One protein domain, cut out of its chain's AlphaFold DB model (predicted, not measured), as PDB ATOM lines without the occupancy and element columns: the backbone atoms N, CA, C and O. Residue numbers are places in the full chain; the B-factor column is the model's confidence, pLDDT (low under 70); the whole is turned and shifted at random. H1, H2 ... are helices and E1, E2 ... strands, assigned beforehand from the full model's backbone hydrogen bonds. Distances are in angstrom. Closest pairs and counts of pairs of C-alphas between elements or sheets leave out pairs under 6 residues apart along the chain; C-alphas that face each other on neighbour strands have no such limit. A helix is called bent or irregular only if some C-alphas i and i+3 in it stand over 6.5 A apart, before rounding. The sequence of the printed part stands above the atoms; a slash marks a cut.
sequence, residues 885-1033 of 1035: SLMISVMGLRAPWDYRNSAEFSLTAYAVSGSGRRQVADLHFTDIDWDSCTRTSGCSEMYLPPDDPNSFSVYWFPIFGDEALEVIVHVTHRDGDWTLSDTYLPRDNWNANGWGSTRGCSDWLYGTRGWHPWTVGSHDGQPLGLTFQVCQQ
ATOM      1  N   SER A 885     132.533 135.616 129.772       87.69
ATOM      2  CA  SER A 885     131.355 135.465 130.618       87.69
ATOM      3  C   SER A 885     130.138 135.869 129.793       87.69
ATOM      4  O   SER A 885     130.109 136.973 129.239       87.69
ATOM      5  N   LEU A 886     129.177 134.958 129.651       87.38
ATOM      6  CA  LEU A 886     127.956 135.155 128.875       87.38
ATOM      7  C   LEU A 886     126.718 135.140 129.771       87.38
ATOM      8  O   LEU A 886     126.708 134.560 130.855       87.38
ATOM      9  N   MET A 887     125.659 135.773 129.285       85.25
ATOM     10  CA  MET A 887     124.323 135.767 129.865       85.25
ATOM     11  C   MET A 887     123.311 135.547 128.743       85.25
ATOM     12  O   MET A 887     123.419 136.151 127.676       85.25
ATOM     13  N   ILE A 888     122.312 134.703 128.998       85.50
ATOM     14  CA  ILE A 888     121.138 134.557 128.132       85.50
ATOM     15  C   ILE A 888     119.975 135.255 128.828       85.50
ATOM     16  O   ILE A 888     119.714 134.994 130.001       85.50
ATOM     17  N   SER A 889     119.274 136.124 128.107       81.56
ATOM     18  CA  SER A 889     118.066 136.787 128.597       81.56
ATOM     19  C   SER A 889     116.914 136.543 127.636       81.56
ATOM     20  O   SER A 889     117.022 136.866 126.454       81.56
ATOM     21  N   VAL A 890     115.798 136.000 128.121       85.69
ATOM     22  CA  VAL A 890     114.577 135.900 127.310       85.69
ATOM     23  C   VAL A 890     113.934 137.286 127.257       85.69
ATOM     24  O   VAL A 890     113.706 137.905 128.288       85.69
ATOM     25  N   MET A 891     113.694 137.793 126.047       80.00
ATOM     26  CA  MET A 891     113.153 139.135 125.782       80.00
ATOM     27  C   MET A 891     111.630 139.126 125.596       80.00
ATOM     28  O   MET A 891     110.981 140.162 125.719       80.00
ATOM     29  N   GLY A 892     111.044 137.966 125.290       86.75
ATOM     30  CA  GLY A 892     109.595 137.809 125.231       86.75
ATOM     31  C   GLY A 892     109.130 136.526 124.548       86.75
ATOM     32  O   GLY A 892     109.870 135.904 123.778       86.75
ATOM     33  N   LEU A 893     107.880 136.161 124.817       91.31
ATOM     34  CA  LEU A 893     107.191 134.983 124.286       91.31
ATOM     35  C   LEU A 893     106.066 135.421 123.339       91.31
ATOM     36  O   LEU A 893     105.525 136.522 123.470       91.31
ATOM     37  N   ARG A 894     105.686 134.572 122.380       92.25
ATOM     38  CA  ARG A 894     104.546 134.801 121.477       92.25
ATOM     39  C   ARG A 894     103.780 133.511 121.221       92.25
ATOM     40  O   ARG A 894     104.384 132.490 120.901       92.25
ATOM     41  N   ALA A 895     102.456 133.581 121.297       92.88
ATOM     42  CA  ALA A 895     101.559 132.493 120.931       92.88
ATOM     43  C   ALA A 895     100.343 133.009 120.138       92.88
ATOM     44  O   ALA A 895      99.828 134.095 120.423       92.88
ATOM     45  N   PRO A 896      99.807 132.222 119.188       92.38
ATOM     46  CA  PRO A 896      98.491 132.468 118.615       92.38
ATOM     47  C   PRO A 896      97.406 132.516 119.691       92.38
ATOM     48  O   PRO A 896      97.463 131.794 120.691       92.38
ATOM     49  N   TRP A 897      96.375 133.328 119.461       90.38
ATOM     50  CA  TRP A 897      95.293 133.544 120.421       90.38
ATOM     51  C   TRP A 897      94.661 132.230 120.905       90.38
ATOM     52  O   TRP A 897      94.412 132.087 122.099       90.38
ATOM     53  N   ASP A 898      94.422 131.256 120.026       89.62
ATOM     54  CA  ASP A 898      93.779 129.988 120.403       89.62
ATOM     55  C   ASP A 898      94.726 128.953 121.038       89.62
ATOM     56  O   ASP A 898      94.260 127.889 121.465       89.62
ATOM     57  N   TYR A 899      96.024 129.273 121.145       90.12
ATOM     58  CA  TYR A 899      97.059 128.438 121.772       90.12
ATOM     59  C   TYR A 899      97.528 128.974 123.141       90.12
ATOM     60  O   TYR A 899      97.994 128.200 123.971       90.12
ATOM     61  N   ARG A 900      97.328 130.272 123.419       89.44
ATOM     62  CA  ARG A 900      97.761 131.027 124.625       89.44
ATOM     63  C   ARG A 900      97.564 130.354 126.005       89.44
ATOM     64  O   ARG A 900      98.217 130.737 126.963       89.44
ATOM     65  N   ASN A 901      96.606 129.430 126.117       87.88
ATOM     66  CA  ASN A 901      96.164 128.779 127.360       87.88
ATOM     67  C   ASN A 901      96.802 127.392 127.576       87.88
ATOM     68  O   ASN A 901      96.518 126.748 128.580       87.88
ATOM     69  N   SER A 902      97.560 126.900 126.597       89.69
ATOM     70  CA  SER A 902      98.119 125.544 126.565       89.69
ATOM     71  C   SER A 902      99.463 125.490 125.834       89.69
ATOM     72  O   SER A 902      99.871 124.415 125.408       89.69
ATOM     73  N   ALA A 903     100.096 126.649 125.617       89.94
ATOM     74  CA  ALA A 903     101.421 126.783 125.030       89.94
ATOM     75  C   ALA A 903     102.439 126.953 126.159       89.94
ATOM     76  O   ALA A 903     102.351 127.920 126.917       89.94
ATOM     77  N   GLU A 904     103.384 126.026 126.256       93.19
ATOM     78  CA  GLU A 904     104.483 126.077 127.219       93.19
ATOM     79  C   GLU A 904     105.787 126.228 126.437       93.19
ATOM     80  O   GLU A 904     105.918 125.744 125.310       93.19
ATOM     81  N   PHE A 905     106.761 126.913 127.023       93.31
ATOM     82  CA  PHE A 905     108.057 127.146 126.392       93.31
ATOM     83  C   PHE A 905     109.156 126.676 127.335       93.31
ATOM     84  O   PHE A 905     109.047 126.796 128.556       93.31
ATOM     85  N   SER A 906     110.253 126.179 126.786       92.38
ATOM     86  CA  SER A 906     111.509 126.043 127.516       92.38
ATOM     87  C   SER A 906     112.682 126.490 126.658       92.38
ATOM     88  O   SER A 906     112.636 126.418 125.429       92.38
ATOM     89  N   LEU A 907     113.708 127.005 127.330       92.94
ATOM     90  CA  LEU A 907     115.005 127.338 126.763       92.94
ATOM     91  C   LEU A 907     116.060 126.702 127.663       92.94
ATOM     92  O   LEU A 907     116.297 127.154 128.785       92.94
ATOM     93  N   THR A 908     116.707 125.671 127.141       93.94
ATOM     94  CA  THR A 908     117.825 124.982 127.782       93.94
ATOM     95  C   THR A 908     119.074 125.266 126.955       93.94
ATOM     96  O   THR A 908     119.043 125.182 125.729       93.94
ATOM     97  N   ALA A 909     120.180 125.640 127.594       94.06
ATOM     98  CA  ALA A 909     121.414 125.971 126.881       94.06
ATOM     99  C   ALA A 909     122.620 125.260 127.484       94.06
ATOM    100  O   ALA A 909     122.701 125.056 128.700       94.06
ATOM    101  N   TYR A 910     123.575 124.926 126.623       93.94
ATOM    102  CA  TYR A 910     124.769 124.167 126.953       93.94
ATOM    103  C   TYR A 910     126.018 124.892 126.445       93.94
ATOM    104  O   TYR A 910     126.086 125.309 125.292       93.94
ATOM    105  N   ALA A 911     127.041 124.985 127.293       91.69
ATOM    106  CA  ALA A 911     128.407 125.125 126.817       91.69
ATOM    107  C   ALA A 911     128.844 123.749 126.288       91.69
ATOM    108  O   ALA A 911     128.869 122.769 127.040       91.69
ATOM    109  N   VAL A 912     129.116 123.668 124.989       88.19
ATOM    110  CA  VAL A 912     129.375 122.427 124.256       88.19
ATOM    111  C   VAL A 912     130.814 122.387 123.790       88.19
ATOM    112  O   VAL A 912     131.293 123.333 123.173       88.19
ATOM    113  N   SER A 913     131.506 121.280 124.034       81.56
ATOM    114  CA  SER A 913     132.806 121.040 123.415       81.56
ATOM    115  C   SER A 913     133.070 119.543 123.270       81.56
ATOM    116  O   SER A 913     132.737 118.737 124.144       81.56
ATOM    117  N   GLY A 914     133.569 119.151 122.096       70.31
ATOM    118  CA  GLY A 914     133.515 117.761 121.637       70.31
ATOM    119  C   GLY A 914     132.064 117.268 121.552       70.31
ATOM    120  O   GLY A 914     131.217 117.929 120.955       70.31
ATOM    121  N   SER A 915     131.789 116.119 122.170       68.81
ATOM    122  CA  SER A 915     130.441 115.590 122.437       68.81
ATOM    123  C   SER A 915     129.897 115.987 123.821       68.81
ATOM    124  O   SER A 915     128.793 115.591 124.199       68.81
ATOM    125  N   GLY A 916     130.663 116.750 124.604       75.44
ATOM    126  CA  GLY A 916     130.303 117.157 125.954       75.44
ATOM    127  C   GLY A 916     129.352 118.339 125.988       75.44
ATOM    128  O   GLY A 916     129.603 119.356 125.351       75.44
ATOM    129  N   ARG A 917     128.305 118.231 126.810       87.50
ATOM    130  CA  ARG A 917     127.349 119.303 127.108       87.50
ATOM    131  C   ARG A 917     127.398 119.661 128.594       87.50
ATOM    132  O   ARG A 917     126.979 118.870 129.435       87.50
ATOM    133  N   ARG A 918     127.872 120.864 128.924       89.69
ATOM    134  CA  ARG A 918     127.753 121.471 130.260       89.69
ATOM    135  C   ARG A 918     126.546 122.400 130.253       89.69
ATOM    136  O   ARG A 918     126.590 123.445 129.614       89.69
ATOM    137  N   GLN A 919     125.474 122.032 130.947       92.06
ATOM    138  CA  GLN A 919     124.271 122.863 131.015       92.06
ATOM    139  C   GLN A 919     124.583 124.197 131.713       92.06
ATOM    140  O   GLN A 919     125.185 124.215 132.787       92.06
ATOM    141  N   VAL A 920     124.213 125.305 131.069       91.81
ATOM    142  CA  VAL A 920     124.419 126.684 131.549       91.81
ATOM    143  C   VAL A 920     123.110 127.446 131.739       91.81
ATOM    144  O   VAL A 920     123.074 128.372 132.542       91.81
ATOM    145  N   ALA A 921     122.032 127.036 131.065       89.62
ATOM    146  CA  ALA A 921     120.687 127.563 131.271       89.62
ATOM    147  C   ALA A 921     119.659 126.432 131.347       89.62
ATOM    148  O   ALA A 921     119.776 125.433 130.633       89.62
ATOM    149  N   ASP A 922     118.630 126.639 132.163       91.00
ATOM    150  CA  ASP A 922     117.366 125.912 132.087       91.00
ATOM    151  C   ASP A 922     116.245 126.871 132.495       91.00
ATOM    152  O   ASP A 922     116.209 127.349 133.630       91.00
ATOM    153  N   LEU A 923     115.380 127.219 131.547       89.38
ATOM    154  CA  LEU A 923     114.253 128.127 131.738       89.38
ATOM    155  C   LEU A 923     112.994 127.446 131.212       89.38
ATOM    156  O   LEU A 923     113.004 126.911 130.105       89.38
ATOM    157  N   HIS A 924     111.905 127.499 131.973       91.19
ATOM    158  CA  HIS A 924     110.623 126.908 131.598       91.19
ATOM    159  C   HIS A 924     109.482 127.867 131.952       91.19
ATOM    160  O   HIS A 924     109.486 128.483 133.017       91.19
ATOM    161  N   PHE A 925     108.532 128.003 131.030       89.38
ATOM    162  CA  PHE A 925     107.461 128.989 131.046       89.38
ATOM    163  C   PHE A 925     106.122 128.270 130.845       89.38
ATOM    164  O   PHE A 925     105.801 127.834 129.737       89.38
ATOM    165  N   THR A 926     105.355 128.159 131.926       89.19
ATOM    166  CA  THR A 926     103.994 127.600 131.992       89.19
ATOM    167  C   THR A 926     103.052 128.639 132.606       89.19
ATOM    168  O   THR A 926     103.520 129.617 133.186       89.19
ATOM    169  N   ASP A 927     101.732 128.437 132.495       85.19
ATOM    170  CA  ASP A 927     100.706 129.311 133.102       85.19
ATOM    171  C   ASP A 927     100.904 130.819 132.814       85.19
ATOM    172  O   ASP A 927     100.636 131.674 133.658       85.19
ATOM    173  N   ILE A 928     101.392 131.134 131.609       87.06
ATOM    174  CA  ILE A 928     101.816 132.477 131.192       87.06
ATOM    175  C   ILE A 928     100.640 133.461 131.289       87.06
ATOM    176  O   ILE A 928      99.628 133.307 130.596       87.06
ATOM    177  N   ASP A 929     100.794 134.489 132.126       86.06
ATOM    178  CA  ASP A 929     100.014 135.724 132.018       86.06
ATOM    179  C   ASP A 929     100.583 136.543 130.848       86.06
ATOM    180  O   ASP A 929     101.785 136.496 130.597       86.06
ATOM    181  N   TRP A 930      99.726 137.218 130.080       86.81
ATOM    182  CA  TRP A 930     100.107 137.804 128.787       86.81
ATOM    183  C   TRP A 930      99.829 139.313 128.751       86.81
ATOM    184  O   TRP A 930      98.675 139.713 128.563       86.81
ATOM    185  N   ASP A 931     100.888 140.129 128.815       83.56
ATOM    186  CA  ASP A 931     100.912 141.600 128.670       83.56
ATOM    187  C   ASP A 931      99.905 142.139 127.637       83.56
ATOM    188  O   ASP A 931      99.156 143.093 127.868       83.56
ATOM    189  N   SER A 932      99.909 141.532 126.446       85.50
ATOM    190  CA  SER A 932      99.073 141.927 125.317       85.50
ATOM    191  C   SER A 932      98.570 140.694 124.584       85.50
ATOM    192  O   SER A 932      99.351 139.910 124.049       85.50
ATOM    193  N   CYS A 933      97.251 140.511 124.549       89.44
ATOM    194  CA  CYS A 933      96.636 139.294 124.031       89.44
ATOM    195  C   CYS A 933      95.291 139.605 123.364       89.44
ATOM    196  O   CYS A 933      94.326 139.995 124.024       89.44
ATOM    197  N   THR A 934      95.213 139.461 122.034       89.62
ATOM    198  CA  THR A 934      93.981 139.708 121.263       89.62
ATOM    199  C   THR A 934      93.794 138.711 120.121       89.62
ATOM    200  O   THR A 934      94.754 138.198 119.552       89.62
ATOM    201  N   ARG A 935      92.538 138.504 119.703       84.88
ATOM    202  CA  ARG A 935      92.185 137.652 118.552       84.88
ATOM    203  C   ARG A 935      92.803 138.071 117.217       84.88
ATOM    204  O   ARG A 935      92.822 137.254 116.307       84.88
ATOM    205  N   THR A 936      93.261 139.314 117.073       83.62
ATOM    206  CA  THR A 936      93.815 139.835 115.810       83.62
ATOM    207  C   THR A 936      95.335 139.965 115.813       83.62
ATOM    208  O   THR A 936      95.931 139.938 114.743       83.62
ATOM    209  N   SER A 937      95.965 140.107 116.984       81.75
ATOM    210  CA  SER A 937      97.426 140.232 117.130       81.75
ATOM    211  C   SER A 937      98.115 138.948 117.594       81.75
ATOM    212  O   SER A 937      99.340 138.876 117.560       81.75
ATOM    213  N   GLY A 938      97.349 137.970 118.081       89.88
ATOM    214  CA  GLY A 938      97.875 136.928 118.955       89.88
ATOM    215  C   GLY A 938      98.179 137.474 120.344       89.88
ATOM    216  O   GLY A 938      97.722 138.565 120.715       89.88
ATOM    217  N   CYS A 939      98.936 136.693 121.105       91.19
ATOM    218  CA  CYS A 939      99.354 137.004 122.461       91.19
ATOM    219  C   CYS A 939     100.878 137.083 122.534       91.19
ATOM    220  O   CYS A 939     101.588 136.279 121.928       91.19
ATOM    221  N   SER A 940     101.370 138.107 123.220       89.94
ATOM    222  CA  SER A 940     102.784 138.422 123.364       89.94
ATOM    223  C   SER A 940     103.066 138.890 124.781       89.94
ATOM    224  O   SER A 940     102.384 139.795 125.265       89.94
ATOM    225  N   GLU A 941     104.088 138.300 125.378       88.50
ATOM    226  CA  GLU A 941     104.627 138.650 126.689       88.50
ATOM    227  C   GLU A 941     106.013 139.269 126.480       88.50
ATOM    228  O   GLU A 941     106.784 138.752 125.663       88.50
ATOM    229  N   MET A 942     106.326 140.391 127.137       78.00
ATOM    230  CA  MET A 942     107.583 141.123 126.927       78.00
ATOM    231  C   MET A 942     108.344 141.330 128.233       78.00
ATOM    232  O   MET A 942     107.952 142.111 129.093       78.00
ATOM    233  N   TYR A 943     109.503 140.689 128.343       76.06
ATOM    234  CA  TYR A 943     110.343 140.826 129.525       76.06
ATOM    235  C   TYR A 943     111.260 142.047 129.409       76.06
ATOM    236  O   TYR A 943     111.829 142.354 128.355       76.06
ATOM    237  N   LEU A 944     111.375 142.773 130.521       64.06
ATOM    238  CA  LEU A 944     112.213 143.963 130.632       64.06
ATOM    239  C   LEU A 944     113.715 143.602 130.610       64.06
ATOM    240  O   LEU A 944     114.068 142.433 130.782       64.06
ATOM    241  N   PRO A 945     114.613 144.580 130.359       57.34
ATOM    242  CA  PRO A 945     116.057 144.340 130.327       57.34
ATOM    243  C   PRO A 945     116.609 143.720 131.629       57.34
ATOM    244  O   PRO A 945     115.976 143.860 132.674       57.34
ATOM    245  N   PRO A 946     117.817 143.114 131.606       54.72
ATOM    246  CA  PRO A 946     118.364 142.322 132.722       54.72
ATOM    247  C   PRO A 946     118.542 143.041 134.069       54.72
ATOM    248  O   PRO A 946     118.787 142.396 135.084       54.72
ATOM    249  N   ASP A 947     118.459 144.374 134.085       55.44
ATOM    250  CA  ASP A 947     118.513 145.181 135.307       55.44
ATOM    251  C   ASP A 947     117.169 145.190 136.078       55.44
ATOM    252  O   ASP A 947     117.110 145.689 137.206       55.44
ATOM    253  N   ASP A 948     116.084 144.651 135.502       56.75
ATOM    254  CA  ASP A 948     114.790 144.490 136.175       56.75
ATOM    255  C   ASP A 948     114.715 143.147 136.937       56.75
ATOM    256  O   ASP A 948     115.012 142.097 136.360       56.75
ATOM    257  N   PRO A 949     114.277 143.121 138.214       50.06
ATOM    258  CA  PRO A 949     114.166 141.890 139.003       50.06
ATOM    259  C   PRO A 949     113.092 140.899 138.514       50.06
ATOM    260  O   PRO A 949     113.015 139.799 139.055       50.06
ATOM    261  N   ASN A 950     112.270 141.268 137.525       51.44
ATOM    262  CA  ASN A 950     111.314 140.381 136.851       51.44
ATOM    263  C   ASN A 950     111.834 139.877 135.485       51.44
ATOM    264  O   ASN A 950     111.092 139.226 134.752       51.44
ATOM    265  N   SER A 951     113.079 140.190 135.107       60.84
ATOM    266  CA  SER A 951     113.678 139.699 133.863       60.84
ATOM    267  C   SER A 951     114.050 138.213 133.964       60.84
ATOM    268  O   SER A 951     114.655 137.755 134.935       60.84
ATOM    269  N   PHE A 952     113.708 137.435 132.933       67.31
ATOM    270  CA  PHE A 952     114.090 136.023 132.830       67.31
ATOM    271  C   PHE A 952     115.498 135.903 132.230       67.31
ATOM    272  O   PHE A 952     115.693 135.462 131.090       67.31
ATOM    273  N   SER A 953     116.478 136.355 133.014       66.44
ATOM    274  CA  SER A 953     117.904 136.345 132.689       66.44
ATOM    275  C   SER A 953     118.656 135.284 133.496       66.44
ATOM    276  O   SER A 953     118.513 135.169 134.713       66.44
ATOM    277  N   VAL A 954     119.498 134.513 132.814       72.00
ATOM    278  CA  VAL A 954     120.413 133.542 133.427       72.00
ATOM    279  C   VAL A 954     121.614 134.292 134.003       72.00
ATOM    280  O   VAL A 954     122.182 135.142 133.323       72.00
ATOM    281  N   TYR A 955     122.038 133.979 135.231       76.56
ATOM    282  CA  TYR A 955     123.247 134.585 135.800       76.56
ATOM    283  C   TYR A 955     124.478 134.366 134.909       76.56
ATOM    284  O   TYR A 955     124.657 133.288 134.344       76.56
ATOM    285  N   TRP A 956     125.341 135.385 134.851       83.56
ATOM    286  CA  TRP A 956     126.625 135.376 134.146       83.56
ATOM    287  C   TRP A 956     127.404 134.069 134.356       83.56
ATOM    288  O   TRP A 956     127.843 133.769 135.471       83.56
ATOM    289  N   PHE A 957     127.583 133.301 133.280       88.44
ATOM    290  CA  PHE A 957     128.261 132.008 133.281       88.44
ATOM    291  C   PHE A 957     129.546 132.054 132.440       88.44
ATOM    292  O   PHE A 957     129.564 132.661 131.367       88.44
ATOM    293  N   PRO A 958     130.633 131.389 132.875       88.50
ATOM    294  CA  PRO A 958     131.838 131.290 132.066       88.50
ATOM    295  C   PRO A 958     131.606 130.375 130.858       88.50
ATOM    296  O   PRO A 958     130.972 129.321 130.984       88.50
ATOM    297  N   ILE A 959     132.193 130.739 129.722       89.44
ATOM    298  CA  ILE A 959     132.377 129.894 128.538       89.44
ATOM    299  C   ILE A 959     133.824 130.041 128.059       89.44
ATOM    300  O   ILE A 959     134.360 131.148 128.024       89.44
ATOM    301  N   PHE A 960     134.497 128.938 127.756       89.88
ATOM    302  CA  PHE A 960     135.894 128.974 127.306       89.88
ATOM    303  C   PHE A 960     135.991 129.161 125.786       89.88
ATOM    304  O   PHE A 960     135.048 128.870 125.058       89.88
ATOM    305  N   GLY A 961     137.137 129.635 125.286       87.81
ATOM    306  CA  GLY A 961     137.351 129.875 123.851       87.81
ATOM    307  C   GLY A 961     137.332 128.627 122.957       87.81
ATOM    308  O   GLY A 961     137.379 128.764 121.739       87.81
ATOM    309  N   ASP A 962     137.262 127.436 123.554       87.50
ATOM    310  CA  ASP A 962     137.096 126.119 122.928       87.50
ATOM    311  C   ASP A 962     135.705 125.499 123.201       87.50
ATOM    312  O   ASP A 962     135.464 124.337 122.874       87.50
ATOM    313  N   GLU A 963     134.774 126.254 123.792       89.94
ATOM    314  CA  GLU A 963     133.387 125.854 124.047       89.94
ATOM    315  C   GLU A 963     132.430 126.662 123.157       89.94
ATOM    316  O   GLU A 963     132.420 127.890 123.187       89.94
ATOM    317  N   ALA A 964     131.590 125.987 122.375       90.44
ATOM    318  CA  ALA A 964     130.465 126.598 121.669       90.44
ATOM    319  C   ALA A 964     129.264 126.789 122.613       90.44
ATOM    320  O   ALA A 964     129.146 126.097 123.622       90.44
ATOM    321  N   LEU A 965     128.349 127.701 122.279       92.38
ATOM    322  CA  LEU A 965     127.078 127.864 122.986       92.38
ATOM    323  C   LEU A 965     125.953 127.248 122.155       92.38
ATOM    324  O   LEU A 965     125.508 127.846 121.177       92.38
ATOM    325  N   GLU A 966     125.480 126.071 122.551       94.38
ATOM    326  CA  GLU A 966     124.264 125.480 121.996       94.38
ATOM    327  C   GLU A 966     123.052 125.987 122.779       94.38
ATOM    328  O   GLU A 966     123.015 125.902 124.009       94.38
ATOM    329  N   VAL A 967     122.049 126.500 122.070       93.19
ATOM    330  CA  VAL A 967     120.750 126.865 122.647       93.19
ATOM    331  C   VAL A 967     119.699 125.945 122.049       93.19
ATOM    332  O   VAL A 967     119.643 125.785 120.831       93.19
ATOM    333  N   ILE A 968     118.865 125.353 122.898       93.31
ATOM    334  CA  ILE A 968     117.731 124.517 122.513       93.31
ATOM    335  C   ILE A 968     116.463 125.159 123.071       93.31
ATOM    336  O   ILE A 968     116.373 125.470 124.257       93.31
ATOM    337  N   VAL A 969     115.478 125.366 122.203       91.88
ATOM    338  CA  VAL A 969     114.151 125.874 122.548       91.88
ATOM    339  C   VAL A 969     113.130 124.808 122.202       91.88
ATOM    340  O   VAL A 969     113.107 124.316 121.076       91.88
ATOM    341  N   HIS A 970     112.266 124.486 123.152       93.00
ATOM    342  CA  HIS A 970     111.234 123.467 123.011       93.00
ATOM    343  C   HIS A 970     109.887 124.097 123.371       93.00
ATOM    344  O   HIS A 970     109.762 124.747 124.412       93.00
ATOM    345  N   VAL A 971     108.894 123.964 122.492       91.88
ATOM    346  CA  VAL A 971     107.586 124.619 122.615       91.88
ATOM    347  C   VAL A 971     106.491 123.578 122.446       91.88
ATOM    348  O   VAL A 971     106.275 123.080 121.343       91.88
ATOM    349  N   THR A 972     105.788 123.273 123.532       90.25
ATOM    350  CA  THR A 972     104.681 122.314 123.560       90.25
ATOM    351  C   THR A 972     103.347 123.030 123.378       90.25
ATOM    352  O   THR A 972     103.124 124.135 123.876       90.25
ATOM    353  N   HIS A 973     102.417 122.389 122.671       86.56
ATOM    354  CA  HIS A 973     101.014 122.783 122.618       86.56
ATOM    355  C   HIS A 973     100.104 121.545 122.525       86.56
ATOM    356  O   HIS A 973     100.518 120.477 122.083       86.56
ATOM    357  N   ARG A 974      98.811 121.684 122.855       81.12
ATOM    358  CA  ARG A 974      97.822 120.584 122.750       81.12
ATOM    359  C   ARG A 974      97.719 119.963 121.336       81.12
ATOM    360  O   ARG A 974      97.202 118.860 121.197       81.12
ATOM    361  N   ASP A 975      98.126 120.719 120.310       79.81
ATOM    362  CA  ASP A 975      97.973 120.398 118.883       79.81
ATOM    363  C   ASP A 975      99.319 120.040 118.202       79.81
ATOM    364  O   ASP A 975      99.330 119.756 117.004       79.81
ATOM    365  N   GLY A 976     100.454 120.084 118.915       82.94
ATOM    366  CA  GLY A 976     101.785 119.858 118.337       82.94
ATOM    367  C   GLY A 976     102.939 120.213 119.278       82.94
ATOM    368  O   GLY A 976     102.737 120.868 120.296       82.94
ATOM    369  N   ASP A 977     104.143 119.779 118.923       90.06
ATOM    370  CA  ASP A 977     105.368 119.982 119.700       90.06
ATOM    371  C   ASP A 977     106.523 120.336 118.754       90.06
ATOM    372  O   ASP A 977     106.608 119.790 117.647       90.06
ATOM    373  N   TRP A 978     107.380 121.274 119.156       89.62
ATOM    374  CA  TRP A 978     108.417 121.851 118.301       89.62
ATOM    375  C   TRP A 978     109.717 122.100 119.063       89.62
ATOM    376  O   TRP A 978     109.759 122.910 119.987       89.62
ATOM    377  N   THR A 979     110.806 121.484 118.602       91.62
ATOM    378  CA  THR A 979     112.173 121.806 119.037       91.62
ATOM    379  C   THR A 979     112.902 122.611 117.959       91.62
ATOM    380  O   THR A 979     112.866 122.258 116.781       91.62
ATOM    381  N   LEU A 980     113.599 123.669 118.371       90.69
ATOM    382  CA  LEU A 980     114.605 124.392 117.596       90.69
ATOM    383  C   LEU A 980     115.937 124.346 118.348       90.69
ATOM    384  O   LEU A 980     115.960 124.415 119.576       90.69
ATOM    385  N   SER A 981     117.045 124.267 117.618       92.31
ATOM    386  CA  SER A 981     118.392 124.268 118.190       92.31
ATOM    387  C   SER A 981     119.376 124.967 117.262       92.31
ATOM    388  O   SER A 981     119.304 124.789 116.046       92.31
ATOM    389  N   ASP A 982     120.315 125.712 117.834       91.62
ATOM    390  CA  ASP A 982     121.367 126.440 117.117       91.62
ATOM    391  C   ASP A 982     122.656 126.429 117.955       91.62
ATOM    392  O   ASP A 982     122.607 126.213 119.169       91.62
ATOM    393  N   THR A 983     123.818 126.622 117.332       90.94
ATOM    394  CA  THR A 983     125.130 126.512 117.993       90.94
ATOM    395  C   THR A 983     126.049 127.660 117.598       90.94
ATOM    396  O   THR A 983     126.534 127.743 116.470       90.94
ATOM    397  N   TYR A 984     126.337 128.533 118.561       89.06
ATOM    398  CA  TYR A 984     127.136 129.735 118.368       89.06
ATOM    399  C   TYR A 984     128.602 129.501 118.734       89.06
ATOM    400  O   TYR A 984     128.920 129.065 119.840       89.06
ATOM    401  N   LEU A 985     129.506 129.794 117.797       86.25
ATOM    402  CA  LEU A 985     130.931 129.478 117.917       86.25
ATOM    403  C   LEU A 985     131.752 130.645 118.508       86.25
ATOM    404  O   LEU A 985     131.418 131.808 118.264       86.25
ATOM    405  N   PRO A 986     132.883 130.365 119.190       84.12
ATOM    406  CA  PRO A 986     133.799 131.386 119.713       84.12
ATOM    407  C   PRO A 986     134.295 132.390 118.663       84.12
ATOM    408  O   PRO A 986     134.366 133.587 118.933       84.12
ATOM    409  N   ARG A 987     134.589 131.924 117.438       80.44
ATOM    410  CA  ARG A 987     135.050 132.769 116.315       80.44
ATOM    411  C   ARG A 987     134.022 133.832 115.900       80.44
ATOM    412  O   ARG A 987     134.393 134.906 115.444       80.44
ATOM    413  N   ASP A 988     132.741 133.519 116.089       80.25
ATOM    414  CA  ASP A 988     131.589 134.368 115.792       80.25
ATOM    415  C   ASP A 988     131.143 135.133 117.063       80.25
ATOM    416  O   ASP A 988     130.020 135.628 117.148       80.25
ATOM    417  N   ASN A 989     132.023 135.193 118.079       82.38
ATOM    418  CA  ASN A 989     131.823 135.771 119.412       82.38
ATOM    419  C   ASN A 989     130.555 135.255 120.123       82.38
ATOM    420  O   ASN A 989     129.851 136.007 120.798       82.38
ATOM    421  N   TRP A 990     130.220 133.975 119.918       87.38
ATOM    422  CA  TRP A 990     128.961 133.352 120.356       87.38
ATOM    423  C   TRP A 990     127.703 134.134 119.916       87.38
ATOM    424  O   TRP A 990     126.663 134.081 120.567       87.38
ATOM    425  N   ASN A 991     127.811 134.876 118.808       83.00
ATOM    426  CA  ASN A 991     126.837 135.831 118.269       83.00
ATOM    427  C   ASN A 991     126.476 137.017 119.202       83.00
ATOM    428  O   ASN A 991     125.666 137.879 118.840       83.00
ATOM    429  N   ALA A 992     127.133 137.154 120.359       79.06
ATOM    430  CA  ALA A 992     127.046 138.355 121.182       79.06
ATOM    431  C   ALA A 992     127.702 139.539 120.443       79.06
ATOM    432  O   ALA A 992     128.814 139.435 119.931       79.06
ATOM    433  N   ASN A 993     127.017 140.681 120.354       63.09
ATOM    434  CA  ASN A 993     127.431 141.800 119.496       63.09
ATOM    435  C   ASN A 993     127.192 143.163 120.186       63.09
ATOM    436  O   ASN A 993     126.146 143.786 119.999       63.09
ATOM    437  N   GLY A 994     128.159 143.627 120.990       51.50
ATOM    438  CA  GLY A 994     128.011 144.790 121.887       51.50
ATOM    439  C   GLY A 994     128.672 146.107 121.441       51.50
ATOM    440  O   GLY A 994     129.357 146.165 120.422       51.50
ATOM    441  N   TRP A 995     128.461 147.170 122.235       36.41
ATOM    442  CA  TRP A 995     129.224 148.439 122.256       36.41
ATOM    443  C   TRP A 995     128.981 149.186 123.588       36.41
ATOM    444  O   TRP A 995     127.854 149.595 123.878       36.41
ATOM    445  N   GLY A 996     130.044 149.469 124.353       38.34
ATOM    446  CA  GLY A 996     130.020 150.381 125.513       38.34
ATOM    447  C   GLY A 996     130.225 149.718 126.884       38.34
ATOM    448  O   GLY A 996     129.901 148.554 127.088       38.34
ATOM    449  N   SER A 997     130.749 150.486 127.845       37.94
ATOM    450  CA  SER A 997     131.440 150.011 129.063       37.94
ATOM    451  C   SER A 997     130.594 149.342 130.165       37.94
ATOM    452  O   SER A 997     131.073 149.200 131.285       37.94
ATOM    453  N   THR A 998     129.352 148.950 129.875       45.88
ATOM    454  CA  THR A 998     128.518 148.042 130.700       45.88
ATOM    455  C   THR A 998     127.574 147.176 129.844       45.88
ATOM    456  O   THR A 998     126.667 146.540 130.371       45.88
ATOM    457  N   ARG A 999     127.713 147.183 128.508       47.69
ATOM    458  CA  ARG A 999     126.622 146.849 127.575       47.69
ATOM    459  C   ARG A 999     126.867 145.573 126.774       47.69
ATOM    460  O   ARG A 999     127.223 145.625 125.597       47.69
ATOM    461  N   GLY A1000     126.601 144.439 127.421       45.06
ATOM    462  CA  GLY A1000     126.401 143.154 126.744       45.06
ATOM    463  C   GLY A1000     125.017 143.026 126.096       45.06
ATOM    464  O   GLY A1000     124.897 142.418 125.038       45.06
ATOM    465  N   CYS A1001     123.995 143.632 126.709       54.03
ATOM    466  CA  CYS A1001     122.627 143.696 126.196       54.03
ATOM    467  C   CYS A1001     122.265 145.129 125.783       54.03
ATOM    468  O   CYS A1001     122.856 146.104 126.261       54.03
ATOM    469  N   SER A1002     121.277 145.265 124.905       47.94
ATOM    470  CA  SER A1002     120.806 146.552 124.389       47.94
ATOM    471  C   SER A1002     119.453 146.922 124.987       47.94
ATOM    472  O   SER A1002     118.494 146.173 124.820       47.94
ATOM    473  N   ASP A1003     119.341 148.124 125.560       52.28
ATOM    474  CA  ASP A1003     118.038 148.779 125.717       52.28
ATOM    475  C   ASP A1003     117.273 148.756 124.383       52.28
ATOM    476  O   ASP A1003     117.858 149.014 123.323       52.28
ATOM    477  N   TRP A1004     115.957 148.528 124.461       48.53
ATOM    478  CA  TRP A1004     114.995 148.354 123.355       48.53
ATOM    479  C   TRP A1004     115.037 149.410 122.227       48.53
ATOM    480  O   TRP A1004     114.386 149.251 121.196       48.53
ATOM    481  N   LEU A1005     115.763 150.512 122.416       45.47
ATOM    482  CA  LEU A1005     115.751 151.702 121.570       45.47
ATOM    483  C   LEU A1005     116.870 151.758 120.511       45.47
ATOM    484  O   LEU A1005     116.770 152.593 119.612       45.47
ATOM    485  N   TYR A1006     117.932 150.937 120.600       45.41
ATOM    486  CA  TYR A1006     119.169 151.183 119.826       45.41
ATOM    487  C   TYR A1006     119.862 149.982 119.142       45.41
ATOM    488  O   TYR A1006     120.989 150.138 118.666       45.41
ATOM    489  N   GLY A1007     119.215 148.821 118.979       51.94
ATOM    490  CA  GLY A1007     119.697 147.810 118.020       51.94
ATOM    491  C   GLY A1007     119.142 146.393 118.186       51.94
ATOM    492  O   GLY A1007     118.688 146.019 119.255       51.94
ATOM    493  N   THR A1008     119.233 145.594 117.120       54.94
ATOM    494  CA  THR A1008     118.799 144.180 117.056       54.94
ATOM    495  C   THR A1008     119.990 143.210 117.122       54.94
ATOM    496  O   THR A1008     120.069 142.261 116.343       54.94
ATOM    497  N   ARG A1009     121.002 143.505 117.950       61.94
ATOM    498  CA  ARG A1009     122.297 142.795 117.941       61.94
ATOM    499  C   ARG A1009     122.386 141.762 119.064       61.94
ATOM    500  O   ARG A1009     122.008 142.048 120.197       61.94
ATOM    501  N   GLY A1010     122.850 140.557 118.726       66.19
ATOM    502  CA  GLY A1010     122.748 139.380 119.597       66.19
ATOM    503  C   GLY A1010     121.302 138.959 119.885       66.19
ATOM    504  O   GLY A1010     121.066 138.313 120.894       66.19
ATOM    505  N   TRP A1011     120.328 139.384 119.065       79.38
ATOM    506  CA  TRP A1011     118.905 139.046 119.203       79.38
ATOM    507  C   TRP A1011     118.561 137.819 118.357       79.38
ATOM    508  O   TRP A1011     118.824 137.800 117.155       79.38
ATOM    509  N   HIS A1012     117.893 136.846 118.970       85.50
ATOM    510  CA  HIS A1012     117.536 135.558 118.380       85.50
ATOM    511  C   HIS A1012     116.003 135.383 118.419       85.50
ATOM    512  O   HIS A1012     115.466 134.798 119.362       85.50
ATOM    513  N   PRO A1013     115.262 135.951 117.445       86.50
ATOM    514  CA  PRO A1013     113.812 135.803 117.347       86.50
ATOM    515  C   PRO A1013     113.458 134.475 116.667       86.50
ATOM    516  O   PRO A1013     113.512 134.356 115.443       86.50
ATOM    517  N   TRP A1014     113.089 133.465 117.449       88.38
ATOM    518  CA  TRP A1014     112.774 132.125 116.954       88.38
ATOM    519  C   TRP A1014     111.265 131.907 116.878       88.38
ATOM    520  O   TRP A1014     110.542 132.089 117.853       88.38
ATOM    521  N   THR A1015     110.780 131.504 115.702       87.44
ATOM    522  CA  THR A1015     109.363 131.213 115.444       87.44
ATOM    523  C   THR A1015     109.233 129.748 115.048       87.44
ATOM    524  O   THR A1015     109.694 129.365 113.977       87.44
ATOM    525  N   VAL A1016     108.622 128.930 115.910       86.25
ATOM    526  CA  VAL A1016     108.402 127.490 115.667       86.25
ATOM    527  C   VAL A1016     107.256 127.227 114.683       86.25
ATOM    528  O   VAL A1016     107.222 126.192 114.026       86.25
ATOM    529  N   GLY A1017     106.321 128.169 114.552       82.81
ATOM    530  CA  GLY A1017     105.181 128.051 113.647       82.81
ATOM    531  C   GLY A1017     104.288 129.288 113.659       82.81
ATOM    532  O   GLY A1017     104.602 130.301 114.282       82.81
ATOM    533  N   SER A1018     103.151 129.218 112.969       83.06
ATOM    534  CA  SER A1018     102.111 130.249 113.051       83.06
ATOM    535  C   SER A1018     100.711 129.671 112.842       83.06
ATOM    536  O   SER A1018     100.547 128.624 112.217       83.06
ATOM    537  N   HIS A1019      99.700 130.363 113.367       84.62
ATOM    538  CA  HIS A1019      98.284 130.039 113.188       84.62
ATOM    539  C   HIS A1019      97.506 131.340 112.954       84.62
ATOM    540  O   HIS A1019      97.754 132.325 113.647       84.62
ATOM    541  N   ASP A1020      96.649 131.389 111.930       83.94
ATOM    542  CA  ASP A1020      95.953 132.603 111.458       83.94
ATOM    543  C   ASP A1020      96.857 133.856 111.335       83.94
ATOM    544  O   ASP A1020      96.467 134.986 111.630       83.94
ATOM    545  N   GLY A1021      98.104 133.649 110.890       81.62
ATOM    546  CA  GLY A1021      99.120 134.697 110.719       81.62
ATOM    547  C   GLY A1021      99.801 135.169 112.011       81.62
ATOM    548  O   GLY A1021     100.665 136.042 111.959       81.62
ATOM    549  N   GLN A1022      99.447 134.599 113.164       88.81
ATOM    550  CA  GLN A1022     100.026 134.916 114.469       88.81
ATOM    551  C   GLN A1022     101.193 133.955 114.757       88.81
ATOM    552  O   GLN A1022     101.025 132.748 114.570       88.81
ATOM    553  N   PRO A1023     102.376 134.437 115.180       88.56
ATOM    554  CA  PRO A1023     103.538 133.582 115.417       88.56
ATOM    555  C   PRO A1023     103.441 132.824 116.748       88.56
ATOM    556  O   PRO A1023     102.997 133.375 117.756       88.56
ATOM    557  N   LEU A1024     103.932 131.585 116.753       90.06
ATOM    558  CA  LEU A1024     104.293 130.825 117.950       90.06
ATOM    559  C   LEU A1024     105.824 130.801 118.060       90.06
ATOM    560  O   LEU A1024     106.495 130.421 117.097       90.06
ATOM    561  N   GLY A1025     106.387 131.205 119.197       90.50
ATOM    562  CA  GLY A1025     107.838 131.232 119.400       90.50
ATOM    563  C   GLY A1025     108.300 132.156 120.527       90.50
ATOM    564  O   GLY A1025     107.483 132.740 121.236       90.50
ATOM    565  N   LEU A1026     109.615 132.310 120.683       91.44
ATOM    566  CA  LEU A1026     110.225 133.180 121.693       91.44
ATOM    567  C   LEU A1026     111.389 133.987 121.116       91.44
ATOM    568  O   LEU A1026     111.932 133.673 120.061       91.44
ATOM    569  N   THR A1027     111.774 135.057 121.803       87.38
ATOM    570  CA  THR A1027     112.968 135.850 121.480       87.38
ATOM    571  C   THR A1027     113.908 135.853 122.674       87.38
ATOM    572  O   THR A1027     113.479 136.181 123.780       87.38
ATOM    573  N   PHE A1028     115.184 135.537 122.460       86.44
ATOM    574  CA  PHE A1028     116.239 135.690 123.468       86.44
ATOM    575  C   PHE A1028     117.366 136.602 122.969       86.44
ATOM    576  O   PHE A1028     117.514 136.821 121.765       86.44
ATOM    577  N   GLN A1029     118.151 137.149 123.897       82.56
ATOM    578  CA  GLN A1029     119.394 137.865 123.622       82.56
ATOM    579  C   GLN A1029     120.568 137.120 124.273       82.56
ATOM    580  O   GLN A1029     120.476 136.731 125.441       82.56
ATOM    581  N   VAL A1030     121.663 136.935 123.529       83.88
ATOM    582  CA  VAL A1030     122.957 136.493 124.079       83.88
ATOM    583  C   VAL A1030     123.816 137.729 124.326       83.88
ATOM    584  O   VAL A1030     124.077 138.518 123.417       83.88
ATOM    585  N   CYS A1031     124.244 137.899 125.572       78.62
ATOM    586  CA  CYS A1031     125.011 139.045 126.037       78.62
ATOM    587  C   CYS A1031     126.383 138.602 126.551       78.62
ATOM    588  O   CYS A1031     126.507 137.553 127.176       78.62
ATOM    589  N   GLN A1032     127.399 139.436 126.337       79.25
ATOM    590  CA  GLN A1032     128.779 139.217 126.779       79.25
ATOM    591  C   GLN A1032     129.168 140.256 127.832       79.25
ATOM    592  O   GLN A1032     128.838 141.437 127.702       79.25
ATOM    593  N   GLN A1033     129.868 139.826 128.877       73.94
ATOM    594  CA  GLN A1033     130.416 140.716 129.892       73.94
ATOM    595  C   GLN A1033     131.668 141.405 129.335       73.94
ATOM    596  O   GLN A1033     132.478 140.763 128.669       73.94
TER     597      GLN A1033
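AT A GLANCE: This is residues 885 to 1033 of the 1035 residues of the protein "LysM peptidoglycan-binding domain-containing protein" of Anaerolineae bacterium (UniProt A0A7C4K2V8). Two twisted sheets stand face to face as a sandwich, one of four strands, E3 E2 E7 E8, the other a branched sheet of six strands built round E1 and E10, with the short helix H1 at one end. The strands of the one sheet cross those of the other at 31 degrees, and neighbours in both sheets are antiparallel. The 149 printed residues hold ten named strands and one named helix in the order E1 to E8, H1, E9, E10; the class is mostly strand. The whole is compact, with a radius of gyration of the C-alphas of 15.6 A and spans of 45 by 36 by 25 A.

IN THESE COORDINATES: Find C-alpha 885 at (131.355, 135.465, 130.618); from there E1 runs 31.5 A to residue 895. E2, residues 904 to 913, covers 29.0 A, and E3, residues 916 to 925, covers 26.2 A and bends by 57 degrees at residue 920. Next come E4, residues 932 to 934, E5, residues 938 to 942, and E6, residues 957 to 959. E7, residues 964 to 973, starts at C-alpha 964, (130.465, 126.598, 121.669), and covers 29.7 A; E8, residues 976 to 984, covers 27.2 A. H1, residues 986 to 991, is irregular: C-alphas 987 and 990 are 7.3 A apart. E9, residues 1011 to 1019, bends by 58 degrees at residue 1016, and E10, residues 1022 to 1032, runs 31.6 A to C-alpha 1032 at (128.779, 139.217, 126.779).

HOW THE PARTS SIT: Look first at E1: E5 and E6 are on one side of it, E10 on the other. N 893 and O 941 of E1 and E5 are 2.9 A apart, N 886 and O 957 of E1 and E6 2.9 A, and N 889 and O 1029 of E1 and E10 3.0 A. E9 and E10 form a hairpin, with N 1014 and O 1026 at 2.9 A, and so do E4 and E5, with N 934 and O 938 at 3.0 A. In the other sheet, check N 907 and O 923 of the hairpin E2 and E3, 2.9 A, N 908 and O 968 of E2 and E7, 2.9 A, and N 969 and O 980 of the hairpin E7 and E8, 2.8 A. Between the sheets, the closest C-alphas of E8 and E9 are those of Trp 978 and Val 1016, 6.2 A. H1 is on the branched sheet at a height of 8.6 A, over none of its strands, and only grazes the other sheet. In H1, 0 of 2 O i to N i+4 pairs are within hydrogen-bond range, and 2 of 3 O i to N i+3 pairs.

THE WHOLE: The two C-alphas farthest apart, Arg 935 and Asp 962, are 46.6 A from each other. The printed part has no cut. The long links are E5 to E6 and H1 to E9. Mean pLDDT of the printed part is 80.5; it is under 70 at residue 915, residues 944 to 953 and residues 993 to 1010.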